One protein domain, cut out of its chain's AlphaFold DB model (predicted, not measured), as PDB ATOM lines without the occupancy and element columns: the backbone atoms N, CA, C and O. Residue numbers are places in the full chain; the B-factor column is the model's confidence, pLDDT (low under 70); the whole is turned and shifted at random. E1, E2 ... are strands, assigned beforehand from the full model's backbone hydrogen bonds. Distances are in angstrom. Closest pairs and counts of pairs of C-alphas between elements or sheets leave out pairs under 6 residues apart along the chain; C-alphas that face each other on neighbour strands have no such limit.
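Overview. This is residues 134 to 161 and 170 to 233 of the 484 residues of an uncharacterized protein of Streptomyces glauciniger (UniProt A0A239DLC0). The model is a small closed barrel of five strands, in which the long, bent strands E1, E2 and E3 run lengthwise and the short hairpin of E4 and E5 crosses them and completes the ring. The tight turn of the E2 and E3 hairpin lies at one end of the long axis, and the stretch after E1, residues 149 to 161, lies at the other. The printed part has 92 residues with no named helix and five named strands, E1 to E5 along the chain. Round the ring run E1, E2, E3, E5, E4 and back to E1, a mixed barrel; the class is all strand. The whole is compact, with a radius of gyration of the C-alphas of 13.1 A and spans of 42 by 29 by 24 A.

Along the chain. E1, residues 134 to 148, begins at C-alpha 134 (4.950, -22.686, 56.926), is 24.1 A long and bends by 103 degrees at residue 137. E2, residues 173 to 184, is 28.9 A long and bends by 71 degrees at residue 177. E3, residues 187 to 198, begins at C-alpha 187 (4.345, -31.888, 70.894), is 25.3 A long and bends by 100 degrees at residue 195. E4 is residues 207 to 212, 15.1 A long. E5, residues 221 to 224, is 9.9 A long and ends at C-alpha 224 (10.663, -27.492, 49.410).

Arrangement. E1 has staggered pairing: residues 134 to 138 pair with E4 and residues 138 to 148 with E2. E1 and E2 are antiparallel at 157 degrees, with N 143 and O 177 within hydrogen-bond range at 2.8 A. E2 and E3 form an antiparallel hairpin at 167 degrees, with N 180 and O 191 2.8 A apart. E3 and E5 are parallel neighbours; the C-alphas of Ala 196 and Gly 221 face each other at 4.6 A, and N 223 and O 197 are 2.8 A apart. E4 and E5 form an antiparallel hairpin at 153 degrees, with N 211 and O 222 2.9 A apart. E4 and E1 are antiparallel and close the ring, with N 210 and O 135 2.8 A apart. Outside the named strands, residues 156 to 157 pair antiparallel with residues 146 to 147 of E1.

Size, cuts and confidence. The two C-alphas farthest apart, those of Thr 152 and His 186, are 44.0 A apart. Residues 162 to 169 are not printed, and the gap from C-alpha 161 to C-alpha 170 is 21.8 A; the link from E1 to E2 runs across this cut. The link from E2 to E3 is tight, and those from E3 to E4 and from E4 to E5 are short. Mean pLDDT of the printed part is 77.9, and residues 148 to 161, 170 to 173, 226 to 228 and 231 to 233 are under 70.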
ATOM      1  N   VAL A 134       3.697 -22.039  57.306       89.81
ATOM      2  CA  VAL A 134       4.950 -22.686  56.926       89.81
ATOM      3  C   VAL A 134       5.514 -23.343  58.168       89.81
ATOM      4  O   VAL A 134       5.752 -22.675  59.174       89.81
ATOM      5  N   ARG A 135       5.728 -24.655  58.105       89.19
ATOM      6  CA  ARG A 135       6.392 -25.402  59.172       89.19
ATOM      7  C   ARG A 135       7.432 -26.350  58.585       89.19
ATOM      8  O   ARG A 135       7.277 -26.840  57.471       89.19
ATOM      9  N   THR A 136       8.490 -26.621  59.340       90.06
ATOM     10  CA  THR A 136       9.484 -27.633  58.970       90.06
ATOM     11  C   THR A 136       9.059 -28.974  59.548       90.06
ATOM     12  O   THR A 136       8.913 -29.098  60.762       90.06
ATOM     13  N   GLY A 137       8.862 -29.971  58.689       88.50
ATOM     14  CA  GLY A 137       8.463 -31.315  59.097       88.50
ATOM     15  C   GLY A 137       9.331 -32.398  58.473       88.50
ATOM     16  O   GLY A 137      10.002 -32.174  57.467       88.50
ATOM     17  N   THR A 138       9.325 -33.582  59.081       91.94
ATOM     18  CA  THR A 138       9.955 -34.788  58.524       91.94
ATOM     19  C   THR A 138       8.926 -35.623  57.778       91.94
ATOM     20  O   THR A 138       7.876 -35.924  58.349       91.94
ATOM     21  N   VAL A 139       9.235 -36.045  56.551       91.94
ATOM     22  CA  VAL A 139       8.366 -36.936  55.768       91.94
ATOM     23  C   VAL A 139       8.270 -38.295  56.451       91.94
ATOM     24  O   VAL A 139       9.268 -38.996  56.612       91.94
ATOM     25  N   GLU A 140       7.068 -38.687  56.853       92.06
ATOM     26  CA  GLU A 140       6.796 -39.986  57.464       92.06
ATOM     27  C   GLU A 140       6.382 -41.021  56.419       92.06
ATOM     28  O   GLU A 140       6.865 -42.156  56.445       92.06
ATOM     29  N   SER A 141       5.534 -40.616  55.473       89.44
ATOM     30  CA  SER A 141       5.193 -41.412  54.297       89.44
ATOM     31  C   SER A 141       4.846 -40.510  53.113       89.44
ATOM     32  O   SER A 141       4.290 -39.431  53.309       89.44
ATOM     33  N   ALA A 142       5.174 -40.966  51.905       84.69
ATOM     34  CA  ALA A 142       4.746 -40.357  50.653       84.69
ATOM     35  C   ALA A 142       3.862 -41.361  49.907       84.69
ATOM     36  O   ALA A 142       4.280 -42.489  49.632       84.69
ATOM     37  N   ARG A 143       2.619 -40.970  49.635       82.62
ATOM     38  CA  ARG A 143       1.627 -41.744  48.884       82.62
ATOM     39  C   ARG A 143       1.362 -41.031  47.558       82.62
ATOM     40  O   ARG A 143       1.618 -39.842  47.430       82.62
ATOM     41  N   HIS A 144       0.902 -41.779  46.557       76.12
ATOM     42  CA  HIS A 144       0.503 -41.233  45.252       76.12
ATOM     43  C   HIS A 144       1.519 -40.269  44.618       76.12
ATOM     44  O   HIS A 144       1.160 -39.197  44.144       76.12
ATOM     45  N   VAL A 145       2.793 -40.671  44.581       76.31
ATOM     46  CA  VAL A 145       3.828 -39.885  43.907       76.31
ATOM     47  C   VAL A 145       3.583 -39.924  42.398       76.31
ATOM     48  O   VAL A 145       3.688 -40.981  41.770       76.31
ATOM     49  N   VAL A 146       3.227 -38.779  41.827       76.44
ATOM     50  CA  VAL A 146       3.039 -38.565  40.396       76.44
ATOM     51  C   VAL A 146       4.132 -37.626  39.913       76.44
ATOM     52  O   VAL A 146       4.237 -36.484  40.357       76.44
ATOM     53  N   VAL A 147       4.942 -38.108  38.977       71.88
ATOM     54  CA  VAL A 147       5.873 -37.255  38.238       71.88
ATOM     55  C   VAL A 147       5.111 -36.636  37.081       71.88
ATOM     56  O   VAL A 147       4.573 -37.361  36.244       71.88
ATOM     57  N   THR A 148       5.051 -35.309  37.047       64.62
ATOM     58  CA  THR A 148       4.433 -34.580  35.940       64.62
ATOM     59  C   THR A 148       5.552 -33.942  35.125       64.62
ATOM     60  O   THR A 148       6.279 -33.095  35.639       64.62
ATOM     61  N   ASP A 149       5.715 -34.373  33.873       58.94
ATOM     62  CA  ASP A 149       6.494 -33.622  32.885       58.94
ATOM     63  C   ASP A 149       5.581 -32.541  32.288       58.94
ATOM     64  O   ASP A 149       4.443 -32.829  31.905       58.94
ATOM     65  N   ASP A 150       6.074 -31.304  32.240       52.50
ATOM     66  CA  ASP A 150       5.361 -30.023  32.057       52.50
ATOM     67  C   ASP A 150       4.597 -29.809  30.719       52.50
ATOM     68  O   ASP A 150       4.461 -28.691  30.222       52.50
ATOM     69  N   GLY A 151       4.019 -30.842  30.109       44.03
ATOM     70  CA  GLY A 151       3.173 -30.661  28.920       44.03
ATOM     71  C   GLY A 151       2.443 -31.895  28.413       44.03
ATOM     72  O   GLY A 151       1.491 -31.772  27.644       44.03
ATOM     73  N   THR A 152       2.817 -33.083  28.869       42.69
ATOM     74  CA  THR A 152       2.124 -34.326  28.534       42.69
ATOM     75  C   THR A 152       2.049 -35.154  29.796       42.69
ATOM     76  O   THR A 152       3.058 -35.671  30.256       42.69
ATOM     77  N   SER A 153       0.850 -35.247  30.368       37.88
ATOM     78  CA  SER A 153       0.537 -36.083  31.527       37.88
ATOM     79  C   SER A 153       0.815 -37.561  31.215       37.88
ATOM     80  O   SER A 153      -0.100 -38.338  30.940       37.88
ATOM     81  N   THR A 154       2.067 -37.994  31.278       45.50
ATOM     82  CA  THR A 154       2.394 -39.399  31.483       45.50
ATOM     83  C   THR A 154       2.408 -39.634  32.984       45.50
ATOM     84  O   THR A 154       3.362 -39.339  33.692       45.50
ATOM     85  N   LYS A 155       1.276 -40.134  33.484       42.88
ATOM     86  CA  LYS A 155       1.077 -40.501  34.885       42.88
ATOM     87  C   LYS A 155       1.976 -41.697  35.216       42.88
ATOM     88  O   LYS A 155       1.560 -42.844  35.069       42.88
ATOM     89  N   TYR A 156       3.213 -41.451  35.633       48.12
ATOM     90  CA  TYR A 156       4.079 -42.514  36.133       48.12
ATOM     91  C   TYR A 156       3.768 -42.745  37.607       48.12
ATOM     92  O   TYR A 156       4.113 -41.937  38.463       48.12
ATOM     93  N   VAL A 157       3.093 -43.857  37.900       48.38
ATOM     94  CA  VAL A 157       3.007 -44.382  39.264       48.38
ATOM     95  C   VAL A 157       4.296 -45.157  39.503       48.38
ATOM     96  O   VAL A 157       4.471 -46.251  38.965       48.38
ATOM     97  N   THR A 158       5.223 -44.612  40.290       49.59
ATOM     98  CA  THR A 158       6.413 -45.345  40.740       49.59
ATOM     99  C   THR A 158       5.993 -46.425  41.737       49.59
ATOM    100  O   THR A 158       6.082 -46.276  42.952       49.59
ATOM    101  N   ARG A 159       5.531 -47.564  41.214       43.28
ATOM    102  CA  ARG A 159       5.448 -48.829  41.948       43.28
ATOM    103  C   ARG A 159       6.461 -49.781  41.307       43.28
ATOM    104  O   ARG A 159       6.228 -50.287  40.218       43.28
ATOM    105  N   HIS A 160       7.588 -49.979  41.996       43.19
ATOM    106  CA  HIS A 160       8.703 -50.902  41.700       43.19
ATOM    107  C   HIS A 160       9.833 -50.439  40.748       43.19
ATOM    108  O   HIS A 160       9.874 -50.758  39.565       43.19
ATOM    109  N   GLY A 161      10.868 -49.827  41.337       48.16
ATOM    110  CA  GLY A 161      12.256 -50.302  41.188       48.16
ATOM    111  C   GLY A 161      13.009 -50.126  39.861       48.16
ATOM    112  O   GLY A 161      14.119 -50.646  39.759       48.16
ATOM    113  N   HIS A 170      14.808 -30.739  31.936       50.00
ATOM    114  CA  HIS A 170      13.620 -30.284  32.659       50.00
ATOM    115  C   HIS A 170      13.626 -30.865  34.074       50.00
ATOM    116  O   HIS A 170      13.884 -32.052  34.268       50.00
ATOM    117  N   THR A 171      13.446 -30.010  35.080       56.16
ATOM    118  CA  THR A 171      13.330 -30.427  36.480       56.16
ATOM    119  C   THR A 171      11.916 -30.991  36.657       56.16
ATOM    120  O   THR A 171      10.979 -30.202  36.584       56.16
ATOM    121  N   PRO A 172      11.722 -32.313  36.818       63.03
ATOM    122  CA  PRO A 172      10.382 -32.883  36.928       63.03
ATOM    123  C   PRO A 172       9.655 -32.308  38.147       63.03
ATOM    124  O   PRO A 172      10.237 -32.254  39.233       63.03
ATOM    125  N   ALA A 173       8.392 -31.911  37.978       67.56
ATOM    126  CA  ALA A 173       7.535 -31.517  39.089       67.56
ATOM    127  C   ALA A 173       6.949 -32.782  39.734       67.56
ATOM    128  O   ALA A 173       6.255 -33.570  39.080       67.56
ATOM    129  N   TRP A 174       7.244 -32.999  41.015       78.75
ATOM    130  CA  TRP A 174       6.725 -34.139  41.768       78.75
ATOM    131  C   TRP A 174       5.461 -33.705  42.500       78.75
ATOM    132  O   TRP A 174       5.459 -32.678  43.170       78.75
ATOM    133  N   ARG A 175       4.390 -34.484  42.391       85.00
ATOM    134  CA  ARG A 175       3.180 -34.335  43.205       85.00
ATOM    135  C   ARG A 175       3.050 -35.547  44.102       85.00
ATOM    136  O   ARG A 175       3.234 -36.660  43.618       85.00
ATOM    137  N   ALA A 176       2.792 -35.358  45.387       85.75
ATOM    138  CA  ALA A 176       2.673 -36.466  46.326       85.75
ATOM    139  C   ALA A 176       1.718 -36.131  47.468       85.75
ATOM    140  O   ALA A 176       1.714 -35.012  47.969       85.75
ATOM    141  N   ASP A 177       0.989 -37.133  47.943       88.44
ATOM    142  CA  ASP A 177       0.263 -37.044  49.202       88.44
ATOM    143  C   ASP A 177       1.251 -37.333  50.332       88.44
ATOM    144  O   ASP A 177       1.776 -38.446  50.464       88.44
ATOM    145  N   LEU A 178       1.559 -36.319  51.129       89.81
ATOM    146  CA  LEU A 178       2.589 -36.398  52.154       89.81
ATOM    147  C   LEU A 178       1.970 -36.448  53.540       89.81
ATOM    148  O   LEU A 178       1.162 -35.604  53.910       89.81
ATOM    149  N   VAL A 179       2.440 -37.402  54.335       91.94
ATOM    150  CA  VAL A 179       2.226 -37.425  55.781       91.94
ATOM    151  C   VAL A 179       3.519 -36.952  56.425       91.94
ATOM    152  O   VAL A 179       4.571 -37.573  56.242       91.94
ATOM    153  N   MET A 180       3.465 -35.838  57.146       91.56
ATOM    154  CA  MET A 180       4.633 -35.193  57.735       91.56
ATOM    155  C   MET A 180       4.479 -35.041  59.239       91.56
ATOM    156  O   MET A 180       3.431 -34.639  59.732       91.56
ATOM    157  N   ARG A 181       5.561 -35.289  59.977       92.62
ATOM    158  CA  ARG A 181       5.630 -34.986  61.409       92.62
ATOM    159  C   ARG A 181       6.194 -33.594  61.601       92.62
ATOM    160  O   ARG A 181       7.312 -33.313  61.169       92.62
ATOM    161  N   VAL A 182       5.420 -32.738  62.248       90.88
ATOM    162  CA  VAL A 182       5.692 -31.313  62.379       90.88
ATOM    163  C   VAL A 182       5.705 -30.918  63.861       90.88
ATOM    164  O   VAL A 182       4.810 -31.322  64.605       90.88
ATOM    165  N   PRO A 183       6.689 -30.132  64.328       88.06
ATOM    166  CA  PRO A 183       6.680 -29.603  65.688       88.06
ATOM    167  C   PRO A 183       5.480 -28.671  65.915       88.06
ATOM    168  O   PRO A 183       5.173 -27.816  65.081       88.06
ATOM    169  N   SER A 184       4.824 -28.826  67.059       88.31
ATOM    170  CA  SER A 184       3.685 -28.042  67.536       88.31
ATOM    171  C   SER A 184       3.920 -27.669  69.011       88.31
ATOM    172  O   SER A 184       4.648 -28.383  69.708       88.31
ATOM    173  N   PRO A 185       3.329 -26.579  69.540       87.12
ATOM    174  CA  PRO A 185       3.457 -26.225  70.959       87.12
ATOM    175  C   PRO A 185       3.048 -27.350  71.924       87.12
ATOM    176  O   PRO A 185       3.521 -27.393  73.055       87.12
ATOM    177  N   HIS A 186       2.195 -28.274  71.471       89.38
ATOM    178  CA  HIS A 186       1.697 -29.412  72.248       89.38
ATOM    179  C   HIS A 186       2.432 -30.736  71.965       89.38
ATOM    180  O   HIS A 186       1.971 -31.793  72.388       89.38
ATOM    181  N   GLY A 187       3.562 -30.703  71.252       91.75
ATOM    182  CA  GLY A 187       4.345 -31.888  70.894       91.75
ATOM    183  C   GLY A 187       4.488 -32.060  69.383       91.75
ATOM    184  O   GLY A 187       4.518 -31.088  68.634       91.75
ATOM    185  N   THR A 188       4.612 -33.298  68.916       89.81
ATOM    186  CA  THR A 188       4.730 -33.579  67.480       89.81
ATOM    187  C   THR A 188       3.358 -33.880  66.901       89.81
ATOM    188  O   THR A 188       2.702 -34.824  67.330       89.81
ATOM    189  N   GLU A 189       2.947 -33.095  65.915       92.94
ATOM    190  CA  GLU A 189       1.682 -33.241  65.205       92.94
ATOM    191  C   GLU A 189       1.933 -33.903  63.850       92.94
ATOM    192  O   GLU A 189       2.936 -33.619  63.188       92.94
ATOM    193  N   THR A 190       1.042 -34.799  63.438       91.50
ATOM    194  CA  THR A 190       1.082 -35.388  62.100       91.50
ATOM    195  C   THR A 190       0.164 -34.586  61.192       91.50
ATOM    196  O   THR A 190      -1.006 -34.390  61.505       91.50
ATOM    197  N   VAL A 191       0.707 -34.109  60.080       89.94
ATOM    198  CA  VAL A 191       0.019 -33.272  59.102       89.94
ATOM    199  C   VAL A 191      -0.041 -34.024  57.786       89.94
ATOM    200  O   VAL A 191       0.987 -34.489  57.292       89.94
ATOM    201  N   GLU A 192      -1.236 -34.112  57.216       91.50
ATOM    202  CA  GLU A 192      -1.449 -34.644  55.874       91.50
ATOM    203  C   GLU A 192      -1.577 -33.485  54.881       91.50
ATOM    204  O   GLU A 192      -2.311 -32.522  55.115       91.50
ATOM    205  N   VAL A 193      -0.820 -33.562  53.790       87.81
ATOM    206  CA  VAL A 193      -0.838 -32.595  52.691       87.81
ATOM    207  C   VAL A 193      -1.098 -33.377  51.410       87.81
ATOM    208  O   VAL A 193      -0.219 -34.097  50.938       87.81
ATOM    209  N   GLU A 194      -2.313 -33.273  50.880       88.75
ATOM    210  CA  GLU A 194      -2.715 -33.941  49.634       88.75
ATOM    211  C   GLU A 194      -2.164 -33.188  48.414       88.75
ATOM    212  O   GLU A 194      -1.998 -31.977  48.470       88.75
ATOM    213  N   ASP A 195      -1.860 -33.873  47.308       85.06
ATOM    214  CA  ASP A 195      -1.391 -33.254  46.048       85.06
ATOM    215  C   ASP A 195      -0.253 -32.226  46.248       85.06
ATOM    216  O   ASP A 195      -0.202 -31.163  45.620       85.06
ATOM    217  N   ALA A 196       0.666 -32.514  47.174       85.69
ATOM    218  CA  ALA A 196       1.730 -31.596  47.535       85.69
ATOM    219  C   ALA A 196       2.760 -31.495  46.405       85.69
ATOM    220  O   ALA A 196       3.267 -32.513  45.933       85.69
ATOM    221  N   VAL A 197       3.108 -30.274  46.000       85.44
ATOM    222  CA  VAL A 197       4.143 -30.019  44.990       85.44
ATOM    223  C   VAL A 197       5.517 -30.098  45.652       85.44
ATOM    224  O   VAL A 197       5.813 -29.318  46.558       85.44
ATOM    225  N   VAL A 198       6.356 -31.032  45.207       84.94
ATOM    226  CA  VAL A 198       7.669 -31.351  45.779       84.94
ATOM    227  C   VAL A 198       8.777 -31.108  44.750       84.94
ATOM    228  O   VAL A 198       8.660 -31.464  43.577       84.94
ATOM    229  N   SER A 199       9.892 -30.522  45.190       78.06
ATOM    230  CA  SER A 199      11.049 -30.209  44.333       78.06
ATOM    231  C   SER A 199      11.853 -31.429  43.847       78.06
ATOM    232  O   SER A 199      12.659 -31.312  42.926       78.06
ATOM    233  N   HIS A 200      11.680 -32.585  44.480       81.31
ATOM    234  CA  HIS A 200      12.369 -33.852  44.195       81.31
ATOM    235  C   HIS A 200      11.573 -35.010  44.818       81.31
ATOM    236  O   HIS A 200      10.640 -34.774  45.586       81.31
ATOM    237  N   ASP A 201      12.008 -36.246  44.584       83.44
ATOM    238  CA  ASP A 201      11.424 -37.445  45.193       83.44
ATOM    239  C   ASP A 201      11.389 -37.351  46.743       83.44
ATOM    240  O   ASP A 201      12.446 -37.220  47.375       83.44
ATOM    241  N   PRO A 202      10.201 -37.347  47.382       84.94
ATOM    242  CA  PRO A 202      10.074 -37.232  48.834       84.94
ATOM    243  C   PRO A 202      10.486 -38.534  49.537       84.94
ATOM    244  O   PRO A 202       9.703 -39.473  49.686       84.94
ATOM    245  N   VAL A 203      11.723 -38.584  50.035       88.00
ATOM    246  CA  VAL A 203      12.246 -39.752  50.761       88.00
ATOM    247  C   VAL A 203      11.832 -39.710  52.235       88.00
ATOM    248  O   VAL A 203      11.983 -38.693  52.911       88.00
ATOM    249  N   ARG A 204      11.360 -40.832  52.787       91.62
ATOM    250  CA  ARG A 204      11.033 -40.948  54.219       91.62
ATOM    251  C   ARG A 204      12.208 -40.505  55.104       91.62
ATOM    252  O   ARG A 204      13.343 -40.920  54.894       91.62
ATOM    253  N   GLY A 205      11.921 -39.695  56.119       89.56
ATOM    254  CA  GLY A 205      12.893 -39.171  57.083       89.56
ATOM    255  C   GLY A 205      13.558 -37.855  56.673       89.56
ATOM    256  O   GLY A 205      14.186 -37.216  57.516       89.56
ATOM    257  N   THR A 206      13.394 -37.406  55.427       89.50
ATOM    258  CA  THR A 206      13.900 -36.095  54.991       89.50
ATOM    259  C   THR A 206      13.102 -34.956  55.617       89.50
ATOM    260  O   THR A 206      11.903 -35.082  55.885       89.50
ATOM    261  N   ARG A 207      13.788 -33.844  55.904       88.81
ATOM    262  CA  ARG A 207      13.181 -32.625  56.444       88.81
ATOM    263  C   ARG A 207      12.892 -31.657  55.313       88.81
ATOM    264  O   ARG A 207      13.815 -31.265  54.609       88.81
ATOM    265  N   PHE A 208      11.649 -31.204  55.225       87.75
ATOM    266  CA  PHE A 208      11.253 -30.153  54.298       87.75
ATOM    267  C   PHE A 208      10.533 -29.032  55.026       87.75
ATOM    268  O   PHE A 208       9.871 -29.249  56.046       87.75
ATOM    269  N   ALA A 209      10.647 -27.826  54.480       88.06
ATOM    270  CA  ALA A 209       9.677 -26.793  54.774       88.06
ATOM    271  C   ALA A 209       8.406 -27.119  53.980       88.06
ATOM    272  O   ALA A 209       8.477 -27.436  52.793       88.06
ATOM    273  N   VAL A 210       7.257 -27.054  54.646       87.56
ATOM    274  CA  VAL A 210       5.949 -27.278  54.039       87.56
ATOM    275  C   VAL A 210       5.076 -26.054  54.247       87.56
ATOM    276  O   VAL A 210       4.928 -25.579  55.373       87.56
ATOM    277  N   LEU A 211       4.519 -25.547  53.150       89.50
ATOM    278  CA  LEU A 211       3.470 -24.535  53.125       89.50
ATOM    279  C   LEU A 211       2.145 -25.257  52.887       89.50
ATOM    280  O   LEU A 211       1.954 -25.832  51.819       89.50
ATOM    281  N   TYR A 212       1.252 -25.235  53.873       90.00
ATOM    282  CA  TYR A 212      -0.052 -25.903  53.812       90.00
ATOM    283  C   TYR A 212      -1.100 -25.112  54.596       90.00
ATOM    284  O   TYR A 212      -0.749 -24.316  55.469       90.00
ATOM    285  N   ALA A 213      -2.382 -25.329  54.301       91.56
ATOM    286  CA  ALA A 213      -3.500 -24.730  55.028       91.56
ATOM    287  C   ALA A 213      -4.095 -25.734  56.035       91.56
ATOM    288  O   ALA A 213      -4.796 -26.651  55.608       91.56
ATOM    289  N   PRO A 214      -3.887 -25.570  57.361       88.06
ATOM    290  CA  PRO A 214      -4.341 -26.546  58.358       88.06
ATOM    291  C   PRO A 214      -5.854 -26.782  58.332       88.06
ATOM    292  O   PRO A 214      -6.319 -27.895  58.539       88.06
ATOM    293  N   SER A 215      -6.634 -25.741  58.032       87.75
ATOM    294  CA  SER A 215      -8.094 -25.834  57.942       87.75
ATOM    295  C   SER A 215      -8.604 -26.488  56.654       87.75
ATOM    296  O   SER A 215      -9.802 -26.744  56.553       87.75
ATOM    297  N   ARG A 216      -7.747 -26.687  55.641       89.44
ATOM    298  CA  ARG A 216      -8.119 -27.221  54.319       89.44
ATOM    299  C   ARG A 216      -6.955 -28.000  53.677       89.44
ATOM    300  O   ARG A 216      -6.390 -27.524  52.691       89.44
ATOM    301  N   PRO A 217      -6.606 -29.189  54.199       83.50
ATOM    302  CA  PRO A 217      -5.484 -29.992  53.694       83.50
ATOM    303  C   PRO A 217      -5.659 -30.442  52.232       83.50
ATOM    304  O   PRO A 217      -4.673 -30.633  51.528       83.50
ATOM    305  N   THR A 218      -6.903 -30.516  51.750       87.38
ATOM    306  CA  THR A 218      -7.262 -30.887  50.369       87.38
ATOM    307  C   THR A 218      -6.925 -29.822  49.319       87.38
ATOM    308  O   THR A 218      -6.979 -30.096  48.125       87.38
ATOM    309  N   LEU A 219      -6.585 -28.590  49.730       85.38
ATOM    310  CA  LEU A 219      -6.068 -27.557  48.814       85.38
ATOM    311  C   LEU A 219      -4.612 -27.818  48.402       85.38
ATOM    312  O   LEU A 219      -4.074 -27.104  47.558       85.38
ATOM    313  N   GLY A 220      -3.996 -28.810  49.037       84.56
ATOM    314  CA  GLY A 220      -2.611 -29.195  48.905       84.56
ATOM    315  C   GLY A 220      -1.615 -28.232  49.520       84.56
ATOM    316  O   GLY A 220      -1.929 -27.447  50.421       84.56
ATOM    317  N   GLY A 221      -0.366 -28.353  49.087       84.38
ATOM    318  CA  GLY A 221       0.730 -27.598  49.671       84.38
ATOM    319  C   GLY A 221       1.992 -27.621  48.830       84.38
ATOM    320  O   GLY A 221       2.113 -28.372  47.865       84.38
ATOM    321  N   VAL A 222       2.942 -26.769  49.199       86.31
ATOM    322  CA  VAL A 222       4.252 -26.706  48.546       86.31
ATOM    323  C   VAL A 222       5.304 -27.176  49.531       86.31
ATOM    324  O   VAL A 222       5.392 -26.672  50.652       86.31
ATOM    325  N   VAL A 223       6.098 -28.149  49.100       84.62
ATOM    326  CA  VAL A 223       7.140 -28.803  49.883       84.62
ATOM    327  C   VAL A 223       8.469 -28.501  49.223       84.62
ATOM    328  O   VAL A 223       8.682 -28.817  48.052       84.62
ATOM    329  N   ASN A 224       9.378 -27.880  49.965       83.00
ATOM    330  CA  ASN A 224      10.663 -27.492  49.410       83.00
ATOM    331  C   ASN A 224      11.814 -27.755  50.382       83.00
ATOM    332  O   ASN A 224      11.708 -27.511  51.587       83.00
ATOM    333  N   GLU A 225      12.921 -28.247  49.835       73.19
ATOM    334  CA  GLU A 225      14.175 -28.485  50.553       73.19
ATOM    335  C   GLU A 225      15.068 -27.247  50.619       73.19
ATOM    336  O   GLU A 225      15.796 -27.063  51.591       73.19
ATOM    337  N   LYS A 226      15.015 -26.394  49.588       60.22
ATOM    338  CA  LYS A 226      16.008 -25.335  49.356       60.22
ATOM    339  C   LYS A 226      15.463 -23.924  49.475       60.22
ATOM    340  O   LYS A 226      16.220 -23.031  49.843       60.22
ATOM    341  N   THR A 227      14.196 -23.702  49.149       56.22
ATOM    342  CA  THR A 227      13.657 -22.338  49.108       56.22
ATOM    343  C   THR A 227      12.972 -21.966  50.413       56.22
ATOM    344  O   THR A 227      12.203 -22.735  50.997       56.22
ATOM    345  N   ALA A 228      13.263 -20.752  50.877       64.69
ATOM    346  CA  ALA A 228      12.549 -20.143  51.973       64.69
ATOM    347  C   ALA A 228      11.077 -19.954  51.549       64.69
ATOM    348  O   ALA A 228      10.707 -18.984  50.898       64.69
ATOM    349  N   LEU A 229      10.221 -20.902  51.932       70.88
ATOM    350  CA  LEU A 229       8.764 -20.776  51.859       70.88
ATOM    351  C   LEU A 229       8.179 -19.632  52.726       70.88
ATOM    352  O   LEU A 229       7.116 -19.132  52.356       70.88
ATOM    353  N   PRO A 230       8.804 -19.156  53.832       70.31
ATOM    354  CA  PRO A 230       8.252 -18.044  54.617       70.31
ATOM    355  C   PRO A 230       8.014 -16.738  53.822       70.31
ATOM    356  O   PRO A 230       6.941 -16.152  53.982       70.31
ATOM    357  N   PRO A 231       8.912 -16.305  52.908       68.06
ATOM    358  CA  PRO A 231       8.644 -15.259  51.918       68.06
ATOM    359  C   PRO A 231       7.323 -15.391  51.146       68.06
ATOM    360  O   PRO A 231       6.697 -14.389  50.811       68.06
ATOM    361  N   LEU A 232       6.858 -16.614  50.879       67.56
ATOM    362  CA  LEU A 232       5.600 -16.857  50.171       67.56
ATOM    363  C   LEU A 232       4.366 -16.717  51.073       67.56
ATOM    364  O   LEU A 232       3.248 -16.807  50.574       67.56
ATOM    365  N   LEU A 233       4.506 -16.472  52.375       68.81
ATOM    366  CA  LEU A 233       3.370 -16.143  53.246       68.81
ATOM    367  C   LEU A 233       3.231 -14.642  53.484       68.81
ATOM    368  O   LEU A 233       2.113 -14.133  53.577       68.81
TER     369      LEU A 233